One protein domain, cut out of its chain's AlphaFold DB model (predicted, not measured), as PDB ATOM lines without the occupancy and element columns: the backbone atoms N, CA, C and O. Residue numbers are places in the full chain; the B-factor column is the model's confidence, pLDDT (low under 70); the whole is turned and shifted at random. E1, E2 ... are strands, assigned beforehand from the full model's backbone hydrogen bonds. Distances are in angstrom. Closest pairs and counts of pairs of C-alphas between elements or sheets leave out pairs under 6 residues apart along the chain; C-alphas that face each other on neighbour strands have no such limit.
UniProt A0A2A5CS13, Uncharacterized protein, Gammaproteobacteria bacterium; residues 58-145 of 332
ATOM      1  N   ILE A  58     185.337 185.951 167.388       74.75
ATOM      2  CA  ILE A  58     186.379 186.945 167.677       74.75
ATOM      3  C   ILE A  58     185.985 188.246 166.984       74.75
ATOM      4  O   ILE A  58     185.917 188.296 165.756       74.75
ATOM      5  N   PHE A  59     185.746 189.284 167.780       78.88
ATOM      6  CA  PHE A  59     185.448 190.630 167.308       78.88
ATOM      7  C   PHE A  59     186.750 191.359 167.012       78.88
ATOM      8  O   PHE A  59     187.585 191.527 167.908       78.88
ATOM      9  N   THR A  60     186.929 191.784 165.765       77.88
ATOM     10  CA  THR A  60     188.176 192.434 165.344       77.88
ATOM     11  C   THR A  60     188.027 193.936 165.159       77.88
ATOM     12  O   THR A  60     188.978 194.654 165.446       77.88
ATOM     13  N   GLN A  61     186.861 194.409 164.713       82.00
ATOM     14  CA  GLN A  61     186.574 195.821 164.428       82.00
ATOM     15  C   GLN A  61     185.075 196.094 164.579       82.00
ATOM     16  O   GLN A  61     184.261 195.184 164.369       82.00
ATOM     17  N   PHE A  62     184.704 197.337 164.887       86.25
ATOM     18  CA  PHE A  62     183.316 197.780 164.844       86.25
ATOM     19  C   PHE A  62     183.193 199.177 164.230       86.25
ATOM     20  O   PHE A  62     184.150 199.937 164.158       86.25
ATOM     21  N   TYR A  63     181.982 199.512 163.810       86.56
ATOM     22  CA  TYR A  63     181.581 200.844 163.405       86.56
ATOM     23  C   TYR A  63     180.175 201.108 163.932       86.56
ATOM     24  O   TYR A  63     179.292 200.248 163.845       86.56
ATOM     25  N   TYR A  64     179.965 202.283 164.511       84.06
ATOM     26  CA  TYR A  64     178.658 202.692 165.002       84.06
ATOM     27  C   TYR A  64     177.962 203.524 163.928       84.06
ATOM     28  O   TYR A  64     178.556 204.435 163.359       84.06
ATOM     29  N   ALA A  65     176.720 203.179 163.618       81.94
ATOM     30  CA  ALA A  65     175.922 203.904 162.644       81.94
ATOM     31  C   ALA A  65     175.523 205.285 163.191       81.94
ATOM     32  O   ALA A  65     175.296 205.450 164.393       81.94
ATOM     33  N   SER A  66     175.373 206.270 162.304       82.06
ATOM     34  CA  SER A  66     174.994 207.640 162.688       82.06
ATOM     35  C   SER A  66     173.568 207.725 163.257       82.06
ATOM     36  O   SER A  66     173.212 208.689 163.939       82.06
ATOM     37  N   ASP A  67     172.734 206.709 163.002       83.00
ATOM     38  CA  ASP A  67     171.380 206.600 163.551       83.00
ATOM     39  C   ASP A  67     171.347 206.374 165.070       83.00
ATOM     40  O   ASP A  67     170.301 206.605 165.692       83.00
ATOM     41  N   ALA A  68     172.483 205.969 165.636       82.44
ATOM     42  CA  ALA A  68     172.685 205.525 167.001       82.44
ATOM     43  C   ALA A  68     171.889 204.292 167.445       82.44
ATOM     44  O   ALA A  68     171.744 204.022 168.636       82.44
ATOM     45  N   ASN A  69     171.375 203.532 166.487       88.38
ATOM     46  CA  ASN A  69     170.586 202.333 166.718       88.38
ATOM     47  C   ASN A  69     171.245 201.091 166.136       88.38
ATOM     48  O   ASN A  69     170.772 199.986 166.406       88.38
ATOM     49  N   SER A  70     172.296 201.255 165.337       90.81
ATOM     50  CA  SER A  70     172.890 200.166 164.582       90.81
ATOM     51  C   SER A  70     174.407 200.115 164.754       90.81
ATOM     52  O   SER A  70     175.091 201.128 164.870       90.81
ATOM     53  N   ILE A  71     174.944 198.899 164.783       90.81
ATOM     54  CA  ILE A  71     176.375 198.630 164.916       90.81
ATOM     55  C   ILE A  71     176.751 197.653 163.826       90.81
ATOM     56  O   ILE A  71     176.192 196.556 163.772       90.81
ATOM     57  N   VAL A  72     177.709 198.026 162.988       93.25
ATOM     58  CA  VAL A  72     178.361 197.071 162.099       93.25
ATOM     59  C   VAL A  72     179.615 196.570 162.778       93.25
ATOM     60  O   VAL A  72     180.388 197.343 163.328       93.25
ATOM     61  N   TYR A  73     179.829 195.266 162.773       92.38
ATOM     62  CA  TYR A  73     181.046 194.698 163.330       92.38
ATOM     63  C   TYR A  73     181.545 193.529 162.503       92.38
ATOM     64  O   TYR A  73     180.796 192.875 161.774       92.38
ATOM     65  N   VAL A  74     182.842 193.286 162.644       92.56
ATOM     66  CA  VAL A  74     183.539 192.168 162.027       92.56
ATOM     67  C   VAL A  74     183.646 191.053 163.053       92.56
ATOM     68  O   VAL A  74     184.210 191.254 164.132       92.56
ATOM     69  N   ALA A  75     183.138 189.874 162.710       90.44
ATOM     70  CA  ALA A  75     183.330 188.676 163.515       90.44
ATOM     71  C   ALA A  75     183.892 187.529 162.681       90.44
ATOM     72  O   ALA A  75     183.583 187.370 161.498       90.44
ATOM     73  N   LYS A  76     184.742 186.729 163.325       87.88
ATOM     74  CA  LYS A  76     185.360 185.538 162.748       87.88
ATOM     75  C   LYS A  76     185.099 184.327 163.640       87.88
ATOM     76  O   LYS A  76     185.499 184.334 164.809       87.88
ATOM     77  N   ASP A  77     184.535 183.270 163.062       82.50
ATOM     78  CA  ASP A  77     184.513 181.953 163.705       82.50
ATOM     79  C   ASP A  77     185.835 181.230 163.438       82.50
ATOM     80  O   ASP A  77     186.476 181.453 162.407       82.50
ATOM     81  N   LYS A  78     186.244 180.331 164.343       77.38
ATOM     82  CA  LYS A  78     187.591 179.714 164.364       77.38
ATOM     83  C   LYS A  78     188.080 179.172 163.012       77.38
ATOM     84  O   LYS A  78     189.273 179.257 162.743       77.38
ATOM     85  N   ASN A  79     187.175 178.673 162.168       81.19
ATOM     86  CA  ASN A  79     187.496 178.032 160.888       81.19
ATOM     87  C   ASN A  79     186.872 178.737 159.674       81.19
ATOM     88  O   ASN A  79     186.734 178.126 158.620       81.19
ATOM     89  N   THR A  80     186.448 179.993 159.818       86.62
ATOM     90  CA  THR A  80     185.765 180.729 158.745       86.62
ATOM     91  C   THR A  80     186.480 182.032 158.420       86.62
ATOM     92  O   THR A  80     187.319 182.524 159.185       86.62
ATOM     93  N   PHE A  81     186.152 182.594 157.261       93.25
ATOM     94  CA  PHE A  81     186.520 183.959 156.927       93.25
ATOM     95  C   PHE A  81     185.729 184.958 157.776       93.25
ATOM     96  O   PHE A  81     184.611 184.671 158.203       93.25
ATOM     97  N   SER A  82     186.311 186.132 158.019       94.25
ATOM     98  CA  SER A  82     185.631 187.194 158.761       94.25
ATOM     99  C   SER A  82     184.430 187.710 157.971       94.25
ATOM    100  O   SER A  82     184.539 187.965 156.773       94.25
ATOM    101  N   GLN A  83     183.292 187.857 158.643       95.75
ATOM    102  CA  GLN A  83     182.055 188.362 158.053       95.75
ATOM    103  C   GLN A  83     181.602 189.633 158.764       95.75
ATOM    104  O   GLN A  83     181.964 189.887 159.917       95.75
ATOM    105  N   LEU A  84     180.787 190.416 158.061       95.81
ATOM    106  CA  LEU A  84     180.172 191.625 158.582       95.81
ATOM    107  C   LEU A  84     178.789 191.303 159.118       95.81
ATOM    108  O   LEU A  84     178.000 190.590 158.494       95.81
ATOM    109  N   TYR A  85     178.490 191.881 160.267       94.12
ATOM    110  CA  TYR A  85     177.218 191.742 160.947       94.12
ATOM    111  C   TYR A  85     176.664 193.120 161.275       94.12
ATOM    112  O   TYR A  85     177.418 194.001 161.671       94.12
ATOM    113  N   LEU A  86     175.349 193.280 161.156       94.06
ATOM    114  CA  LEU A  86     174.603 194.444 161.618       94.06
ATOM    115  C   LEU A  86     173.806 194.055 162.854       94.06
ATOM    116  O   LEU A  86     172.900 193.222 162.782       94.06
ATOM    117  N   TYR A  87     174.125 194.669 163.983       90.56
ATOM    118  CA  TYR A  87     173.340 194.560 165.199       90.56
ATOM    119  C   TYR A  87     172.502 195.819 165.384       90.56
ATOM    120  O   TYR A  87     173.041 196.915 165.510       90.56
ATOM    121  N   ASN A  88     171.183 195.659 165.408       90.81
ATOM    122  CA  ASN A  88     170.275 196.732 165.777       90.81
ATOM    123  C   ASN A  88     170.060 196.703 167.293       90.81
ATOM    124  O   ASN A  88     169.462 195.765 167.824       90.81
ATOM    125  N   VAL A  89     170.543 197.739 167.967       85.12
ATOM    126  CA  VAL A  89     170.536 197.893 169.422       85.12
ATOM    127  C   VAL A  89     169.107 197.992 169.957       85.12
ATOM    128  O   VAL A  89     168.775 197.345 170.944       85.12
ATOM    129  N   VAL A  90     168.234 198.743 169.279       86.88
ATOM    130  CA  VAL A  90     166.848 198.978 169.727       86.88
ATOM    131  C   VAL A  90     165.988 197.725 169.583       86.88
ATOM    132  O   VAL A  90     165.239 197.370 170.489       86.88
ATOM    133  N   LYS A  91     166.092 197.041 168.441       91.25
ATOM    134  CA  LYS A  91     165.335 195.818 168.142       91.25
ATOM    135  C   LYS A  91     165.961 194.571 168.762       91.25
ATOM    136  O   LYS A  91     165.351 193.509 168.699       91.25
ATOM    137  N   ASN A  92     167.174 194.686 169.310       86.44
ATOM    138  CA  ASN A  92     167.996 193.565 169.753       86.44
ATOM    139  C   ASN A  92     168.073 192.453 168.689       86.44
ATOM    140  O   ASN A  92     167.873 191.272 168.970       86.44
ATOM    141  N   SER A  93     168.306 192.843 167.435       91.44
ATOM    142  CA  SER A  93     168.297 191.922 166.298       91.44
ATOM    143  C   SER A  93     169.645 191.905 165.601       91.44
ATOM    144  O   SER A  93     170.218 192.960 165.330       91.44
ATOM    145  N   LEU A  94     170.113 190.712 165.247       90.62
ATOM    146  CA  LEU A  94     171.356 190.504 164.518       90.62
ATOM    147  C   LEU A  94     171.069 190.086 163.073       90.62
ATOM    148  O   LEU A  94     170.260 189.194 162.834       90.62
ATOM    149  N   SER A  95     171.742 190.714 162.112       94.50
ATOM    150  CA  SER A  95     171.687 190.360 160.691       94.50
ATOM    151  C   SER A  95     173.091 190.122 160.147       94.50
ATOM    152  O   SER A  95     173.979 190.949 160.345       94.50
ATOM    153  N   LEU A  96     173.291 189.012 159.438       95.00
ATOM    154  CA  LEU A  96     174.507 188.777 158.659       95.00
ATOM    155  C   LEU A  96     174.459 189.645 157.393       95.00
ATOM    156  O   LEU A  96     173.470 189.602 156.664       95.00
ATOM    157  N   LEU A  97     175.506 190.434 157.149       96.81
ATOM    158  CA  LEU A  97     175.592 191.336 155.996       96.81
ATOM    159  C   LEU A  97     176.362 190.730 154.829       96.81
ATOM    160  O   LEU A  97     176.026 190.980 153.677       96.81
ATOM    161  N   THR A  98     177.392 189.942 155.123       96.56
ATOM    162  CA  THR A  98     178.250 189.336 154.107       96.56
ATOM    163  C   THR A  98     178.431 187.845 154.359       96.56
ATOM    164  O   THR A  98     178.307 187.359 155.481       96.56
ATOM    165  N   LYS A  99     178.671 187.089 153.286       94.81
ATOM    166  CA  LYS A  99     178.918 185.645 153.327       94.81
ATOM    167  C   LYS A  99     179.892 185.270 152.216       94.81
ATOM    168  O   LYS A  99     179.873 185.884 151.154       94.81
ATOM    169  N   GLY A 100     180.688 184.228 152.440       93.31
ATOM    170  CA  GLY A 100     181.499 183.589 151.405       93.31
ATOM    171  C   GLY A 100     182.940 183.359 151.837       93.31
ATOM    172  O   GLY A 100     183.270 183.455 153.020       93.31
ATOM    173  N   ASP A 101     183.788 183.086 150.847       95.44
ATOM    174  CA  ASP A 101     185.170 182.633 151.041       95.44
ATOM    175  C   ASP A 101     186.192 183.787 151.038       95.44
ATOM    176  O   ASP A 101     187.311 183.672 150.536       95.44
ATOM    177  N   PHE A 102     185.777 184.938 151.570       96.12
ATOM    178  CA  PHE A 102     186.575 186.158 151.651       96.12
ATOM    179  C   PHE A 102     186.534 186.729 153.057       96.12
ATOM    180  O   PHE A 102     185.497 186.704 153.721       96.12
ATOM    181  N   HIS A 103     187.660 187.292 153.483       95.69
ATOM    182  CA  HIS A 103     187.714 188.154 154.647       95.69
ATOM    183  C   HIS A 103     187.038 189.481 154.329       95.69
ATOM    184  O   HIS A 103     187.445 190.195 153.409       95.69
ATOM    185  N   HIS A 104     186.029 189.813 155.121       96.19
ATOM    186  CA  HIS A 104     185.400 191.120 155.131       96.19
ATOM    187  C   HIS A 104     185.825 191.867 156.389       96.19
ATOM    188  O   HIS A 104     185.705 191.323 157.490       96.19
ATOM    189  N   ASP A 105     186.366 193.070 156.229       95.56
ATOM    190  CA  ASP A 105     186.835 193.899 157.334       95.56
ATOM    191  C   ASP A 105     186.859 195.396 156.982       95.56
ATOM    192  O   ASP A 105     186.427 195.816 155.908       95.56
ATOM    193  N   SER A 106     187.282 196.199 157.956       94.75
ATOM    194  CA  SER A 106     187.313 197.662 157.952       94.75
ATOM    195  C   SER A 106     186.004 198.293 157.461       94.75
ATOM    196  O   SER A 106     186.028 199.050 156.499       94.75
ATOM    197  N   PRO A 107     184.849 197.962 158.068       96.62
ATOM    198  CA  PRO A 107     183.572 198.543 157.670       96.62
ATOM    199  C   PRO A 107     183.481 200.037 158.029       96.62
ATOM    200  O   PRO A 107     183.847 200.418 159.137       96.62
ATOM    201  N   VAL A 108     182.894 200.845 157.142       95.94
ATOM    202  CA  VAL A 108     182.376 202.195 157.433       95.94
ATOM    203  C   VAL A 108     180.963 202.312 156.879       95.94
ATOM    204  O   VAL A 108     180.692 201.934 155.737       95.94
ATOM    205  N   ILE A 109     180.048 202.822 157.690       96.19
ATOM    206  CA  ILE A 109     178.668 203.075 157.273       96.19
ATOM    207  C   ILE A 109     178.589 204.529 156.812       96.19
ATOM    208  O   ILE A 109     179.161 205.405 157.456       96.19
ATOM    209  N   SER A 110     177.882 204.792 155.717       96.69
ATOM    210  CA  SER A 110     177.592 206.161 155.294       96.69
ATOM    211  C   SER A 110     176.779 206.913 156.350       96.69
ATOM    212  O   SER A 110     175.990 206.333 157.096       96.69
ATOM    213  N   ASN A 111     176.910 208.238 156.396       94.62
ATOM    214  CA  ASN A 111     176.226 209.066 157.390       94.62
ATOM    215  C   ASN A 111     174.694 209.063 157.245       94.62
ATOM    216  O   ASN A 111     173.998 209.441 158.186       94.62
ATOM    217  N   ASP A 112     174.159 208.629 156.101       95.38
ATOM    218  CA  ASP A 112     172.723 208.421 155.878       95.38
ATOM    219  C   ASP A 112     172.240 207.001 156.249       95.38
ATOM    220  O   ASP A 112     171.042 206.735 156.219       95.38
ATOM    221  N   ASN A 113     173.153 206.112 156.660       95.25
ATOM    222  CA  ASN A 113     172.925 204.709 157.027       95.25
ATOM    223  C   ASN A 113     172.358 203.816 155.914       95.25
ATOM    224  O   ASN A 113     171.822 202.745 156.211       95.25
ATOM    225  N   ASN A 114     172.483 204.220 154.650       96.88
ATOM    226  CA  ASN A 114     172.002 203.428 153.516       96.88
ATOM    227  C   ASN A 114     173.098 202.570 152.876       96.88
ATOM    228  O   ASN A 114     172.796 201.558 152.247       96.88
ATOM    229  N   SER A 115     174.362 202.927 153.086       97.81
ATOM    230  CA  SER A 115     175.506 202.302 152.436       97.81
ATOM    231  C   SER A 115     176.529 201.818 153.454       97.81
ATOM    232  O   SER A 115     176.751 202.426 154.501       97.81
ATOM    233  N   LEU A 116     177.197 200.721 153.118       97.94
ATOM    234  CA  LEU A 116     178.342 200.199 153.850       97.94
ATOM    235  C   LEU A 116     179.512 200.025 152.890       97.94
ATOM    236  O   LEU A 116     179.401 199.281 151.919       97.94
ATOM    237  N   TYR A 117     180.646 200.640 153.199       97.94
ATOM    238  CA  TYR A 117     181.898 200.384 152.498       97.94
ATOM    239  C   TYR A 117     182.783 199.491 153.352       97.94
ATOM    240  O   TYR A 117     182.857 199.648 154.569       97.94
ATOM    241  N   TYR A 118     183.426 198.516 152.727       97.94
ATOM    242  CA  TYR A 118     184.256 197.549 153.433       97.94
ATOM    243  C   TYR A 118     185.305 196.954 152.506       97.94
ATOM    244  O   TYR A 118     185.142 196.917 151.282       97.94
ATOM    245  N   ARG A 119     186.376 196.432 153.097       96.94
ATOM    246  CA  ARG A 119     187.376 195.663 152.365       96.94
ATOM    247  C   ARG A 119     186.943 194.204 152.285       96.94
ATOM    248  O   ARG A 119     186.648 193.569 153.294       96.94
ATOM    249  N   LYS A 120     186.954 193.659 151.073       96.94
ATOM    250  CA  LYS A 120     186.829 192.234 150.760       96.94
ATOM    251  C   LYS A 120     188.180 191.747 150.270       96.94
ATOM    252  O   LYS A 120     188.707 192.304 149.308       96.94
ATOM    253  N   HIS A 121     188.739 190.719 150.898       95.81
ATOM    254  CA  HIS A 121     190.025 190.189 150.465       95.81
ATOM    255  C   HIS A 121     190.222 188.701 150.760       95.81
ATOM    256  O   HIS A 121     189.602 188.118 151.647       95.81
ATOM    257  N   ASN A 122     191.116 188.082 150.002       94.75
ATOM    258  CA  ASN A 122     191.706 186.780 150.285       94.75
ATOM    259  C   ASN A 122     193.177 186.795 149.818       94.75
ATOM    260  O   ASN A 122     193.783 187.858 149.704       94.75
ATOM    261  N   ALA A 123     193.776 185.629 149.572       91.88
ATOM    262  CA  ALA A 123     195.166 185.550 149.119       91.88
ATOM    263  C   ALA A 123     195.405 186.103 147.696       91.88
ATOM    264  O   ALA A 123     196.540 186.438 147.370       91.88
ATOM    265  N   SER A 124     194.373 186.171 146.850       92.44
ATOM    266  CA  SER A 124     194.483 186.511 145.422       92.44
ATOM    267  C   SER A 124     193.759 187.795 145.019       92.44
ATOM    268  O   SER A 124     194.068 188.363 143.978       92.44
ATOM    269  N   GLU A 125     192.777 188.235 145.800       95.00
ATOM    270  CA  GLU A 125     191.906 189.365 145.482       95.00
ATOM    271  C   GLU A 125     191.823 190.303 146.684       95.00
ATOM    272  O   GLU A 125     191.732 189.856 147.830       95.00
ATOM    273  N   CYS A 126     191.820 191.608 146.419       95.38
ATOM    274  CA  CYS A 126     191.476 192.627 147.398       95.38
ATOM    275  C   CYS A 126     190.747 193.779 146.709       95.38
ATOM    276  O   CYS A 126     191.238 194.335 145.725       95.38
ATOM    277  N   ALA A 127     189.593 194.160 147.250       96.88
ATOM    278  CA  ALA A 127     188.852 195.325 146.798       96.88
ATOM    279  C   ALA A 127     188.062 195.973 147.934       96.88
ATOM    280  O   ALA A 127     187.614 195.309 148.873       96.88
ATOM    281  N   ILE A 128     187.812 197.265 147.786       97.44
ATOM    282  CA  ILE A 128     186.749 197.966 148.484       97.44
ATOM    283  C   ILE A 128     185.454 197.747 147.738       97.44
ATOM    284  O   ILE A 128     185.368 197.947 146.524       97.44
ATOM    285  N   ASN A 129     184.460 197.316 148.497       98.25
ATOM    286  CA  ASN A 129     183.114 197.091 148.023       98.25
ATOM    287  C   ASN A 129     182.168 198.037 148.748       98.25
ATOM    288  O   ASN A 129     182.404 198.422 149.893       98.25
ATOM    289  N   HIS A 130     181.100 198.375 148.052       98.31
ATOM    290  CA  HIS A 130     179.933 199.067 148.556       98.31
ATOM    291  C   HIS A 130     178.800 198.043 148.667       98.31
ATOM    292  O   HIS A 130     178.573 197.277 147.732       98.31
ATOM    293  N   LEU A 131     178.121 198.006 149.809       98.38
ATOM    294  CA  LEU A 131     176.908 197.237 150.057       98.38
ATOM    295  C   LEU A 131     175.772 198.216 150.335       98.38
ATOM    296  O   LEU A 131     175.815 198.941 151.331       98.38
ATOM    297  N   ASP A 132     174.738 198.176 149.502       98.06
ATOM    298  CA  ASP A 132     173.468 198.828 149.802       98.06
ATOM    299  C   ASP A 132     172.774 198.053 150.935       98.06
ATOM    300  O   ASP A 132     172.519 196.846 150.850       98.06
ATOM    301  N   LEU A 133     172.510 198.726 152.052       96.38
ATOM    302  CA  LEU A 133     171.974 198.085 153.251       96.38
ATOM    303  C   LEU A 133     170.493 197.708 153.116       96.38
ATOM    304  O   LEU A 133     170.028 196.856 153.881       96.38
ATOM    305  N   TYR A 134     169.778 198.282 152.148       95.75
ATOM    306  CA  TYR A 134     168.376 198.003 151.866       95.75
ATOM    307  C   TYR A 134     168.213 196.888 150.826       95.75
ATOM    308  O   TYR A 134     167.584 195.868 151.116       95.75
ATOM    309  N   THR A 135     168.801 197.050 149.639       97.69
ATOM    310  CA  THR A 135     168.685 196.089 148.526       97.69
ATOM    311  C   THR A 135     169.602 194.882 148.693       97.69
ATOM    312  O   THR A 135     169.344 193.831 148.109       97.69
ATOM    313  N   ARG A 136     170.644 195.009 149.528       97.12
ATOM    314  CA  ARG A 136     171.736 194.034 149.688       97.12
ATOM    315  C   ARG A 136     172.596 193.853 148.439       97.12
ATOM    316  O   ARG A 136     173.353 192.885 148.361       97.12
ATOM    317  N   GLU A 137     172.502 194.763 147.476       98.12
ATOM    318  CA  GLU A 137     173.358 194.737 146.296       98.12
ATOM    319  C   GLU A 137     174.788 195.144 146.660       98.12
ATOM    320  O   GLU A 137     175.013 196.077 147.433       98.12
ATOM    321  N   VAL A 138     175.759 194.416 146.104       98.19
ATOM    322  CA  VAL A 138     177.189 194.664 146.304       98.19
ATOM    323  C   VAL A 138     177.798 195.160 145.001       98.19
ATOM    324  O   VAL A 138     177.664 194.508 143.966       98.19
ATOM    325  N   SER A 139     178.515 196.278 145.062       97.88
ATOM    326  CA  SER A 139     179.237 196.859 143.931       97.88
ATOM    327  C   SER A 139     180.710 197.095 144.262       97.88
ATOM    328  O   SER A 139     181.080 197.414 145.392       97.88
ATOM    329  N   PHE A 140     181.566 196.961 143.253       97.38
ATOM    330  CA  PHE A 140     182.988 197.283 143.355       97.38
ATOM    331  C   PHE A 140     183.205 198.803 143.424       97.38
ATOM    332  O   PHE A 140     182.534 199.546 142.710       97.38
ATOM    333  N   VAL A 141     184.160 199.252 144.245       97.12
ATOM    334  CA  VAL A 141     184.512 200.676 144.400       97.12
ATOM    335  C   VAL A 141     185.965 200.932 144.017       97.12
ATOM    336  O   VAL A 141     186.241 201.736 143.131       97.12
ATOM    337  N   TYR A 142     186.906 200.250 144.670       95.50
ATOM    338  CA  TYR A 142     188.334 200.538 144.527       95.50
ATOM    339  C   TYR A 142     189.167 199.255 144.660       95.50
ATOM    340  O   TYR A 142     188.937 198.486 145.593       95.50
ATOM    341  N   PRO A 143     190.136 198.982 143.765       95.50
ATOM    342  CA  PRO A 143     191.003 197.817 143.902       95.50
ATOM    343  C   PRO A 143     192.080 198.097 144.952       95.50
ATOM    344  O   PRO A 143     192.765 199.113 144.859       95.50
ATOM    345  N   CYS A 144     192.295 197.194 145.915       91.62
ATOM    346  CA  CYS A 144     193.457 197.365 146.786       91.62
ATOM    347  C   CYS A 144     194.733 196.974 146.038       91.62
ATOM    348  O   CYS A 144     194.746 196.057 145.212       91.62
ATOM    349  N   LYS A 145     195.847 197.603 146.394       88.56
ATOM    350  CA  LYS A 145     197.167 197.167 145.923       88.56
ATOM    351  C   LYS A 145     197.582 195.854 146.623       88.56
ATOM    352  O   LYS A 145     197.192 195.571 147.754       88.56
TER     353      LYS A 145
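This is residues 58 to 145 of the 332 residues of an uncharacterized protein of Gammaproteobacteria bacterium (UniProt A0A2A5CS13). Two strongly twisted sheets of four strands make a V, only partly face to face: they come together where E5, the first strand of the second sheet, packs over E1, E2 and E3 of the first, and they spread apart toward E4 and E8. The chain builds one sheet whole, then crosses once to the other. The printed part has 88 residues with eight named strands, E1 to E8 in chain order, and no named helix. Both sheets are antiparallel, in the orders E1, E2, E3, E4 and E5, E6, E7, E8, and the class is all strand. The whole is compact, with a radius of gyration of the C-alphas of 12.5 A and spans of 39 by 29 by 19 A.

The first sheet holds E1, residues 58 to 64, E2, residues 70 to 76, E3, residues 83 to 88, and E4, residues 93 to 96, in a meander, each strand the antiparallel neighbour of the one before. N 63 and O 72 are within hydrogen-bond range at 2.7 A between E1 and E2, N 73 and O 85 at 2.9 A between E2 and E3, and N 86 and O 95 at 2.8 A between E3 and E4. The second sheet, E5, residues 103 to 109, E6, residues 115 to 121, E7, residues 126 to 132, and E8, residues 138 to 143, is a meander too. Here N 108 and O 117 are 2.8 A apart between E5 and E6, N 120 and O 127 2.8 A between E6 and E7, and N 130 and O 139 2.8 A between E7 and E8. The two sheets form a sandwich, two sheets face to face: the facing parts are 9.5 A centre to centre, their best planes 27 degrees apart. The closest C-alphas of E3 and E5 are those of Gln 83 and His 104, 5.2 A apart; those of E2 and E5 are Val 74 and Asp 105, 6.0 A apart; those of E1 and E5 are Tyr 63 and Val 108, 6.2 A apart. E6, E7 and E8 are apart from E1, E2, E3 and E4.

E1 begins at C-alpha 58, (186.379, 186.945, 167.677), and is 17.7 A long. E2 measures 19.3 A, E3 16.4 A and E4 10.3 A. E5 begins at C-alpha 103, (187.714, 188.154, 154.647), and is 17.6 A long. E6 measures 19.0 A, E7 19.2 A and E8 14.4 A, ending at C-alpha 143, (191.003, 197.817, 143.902).

The C-alphas farthest apart, those of Val 90 and Ser 124, are 38.9 A apart. The printed part has no cut and no long link; the links E2 to E3 and E4 to E5 are short, and the others are tight. The mean pLDDT of the printed part is 92.4, and no printed residue is under 70.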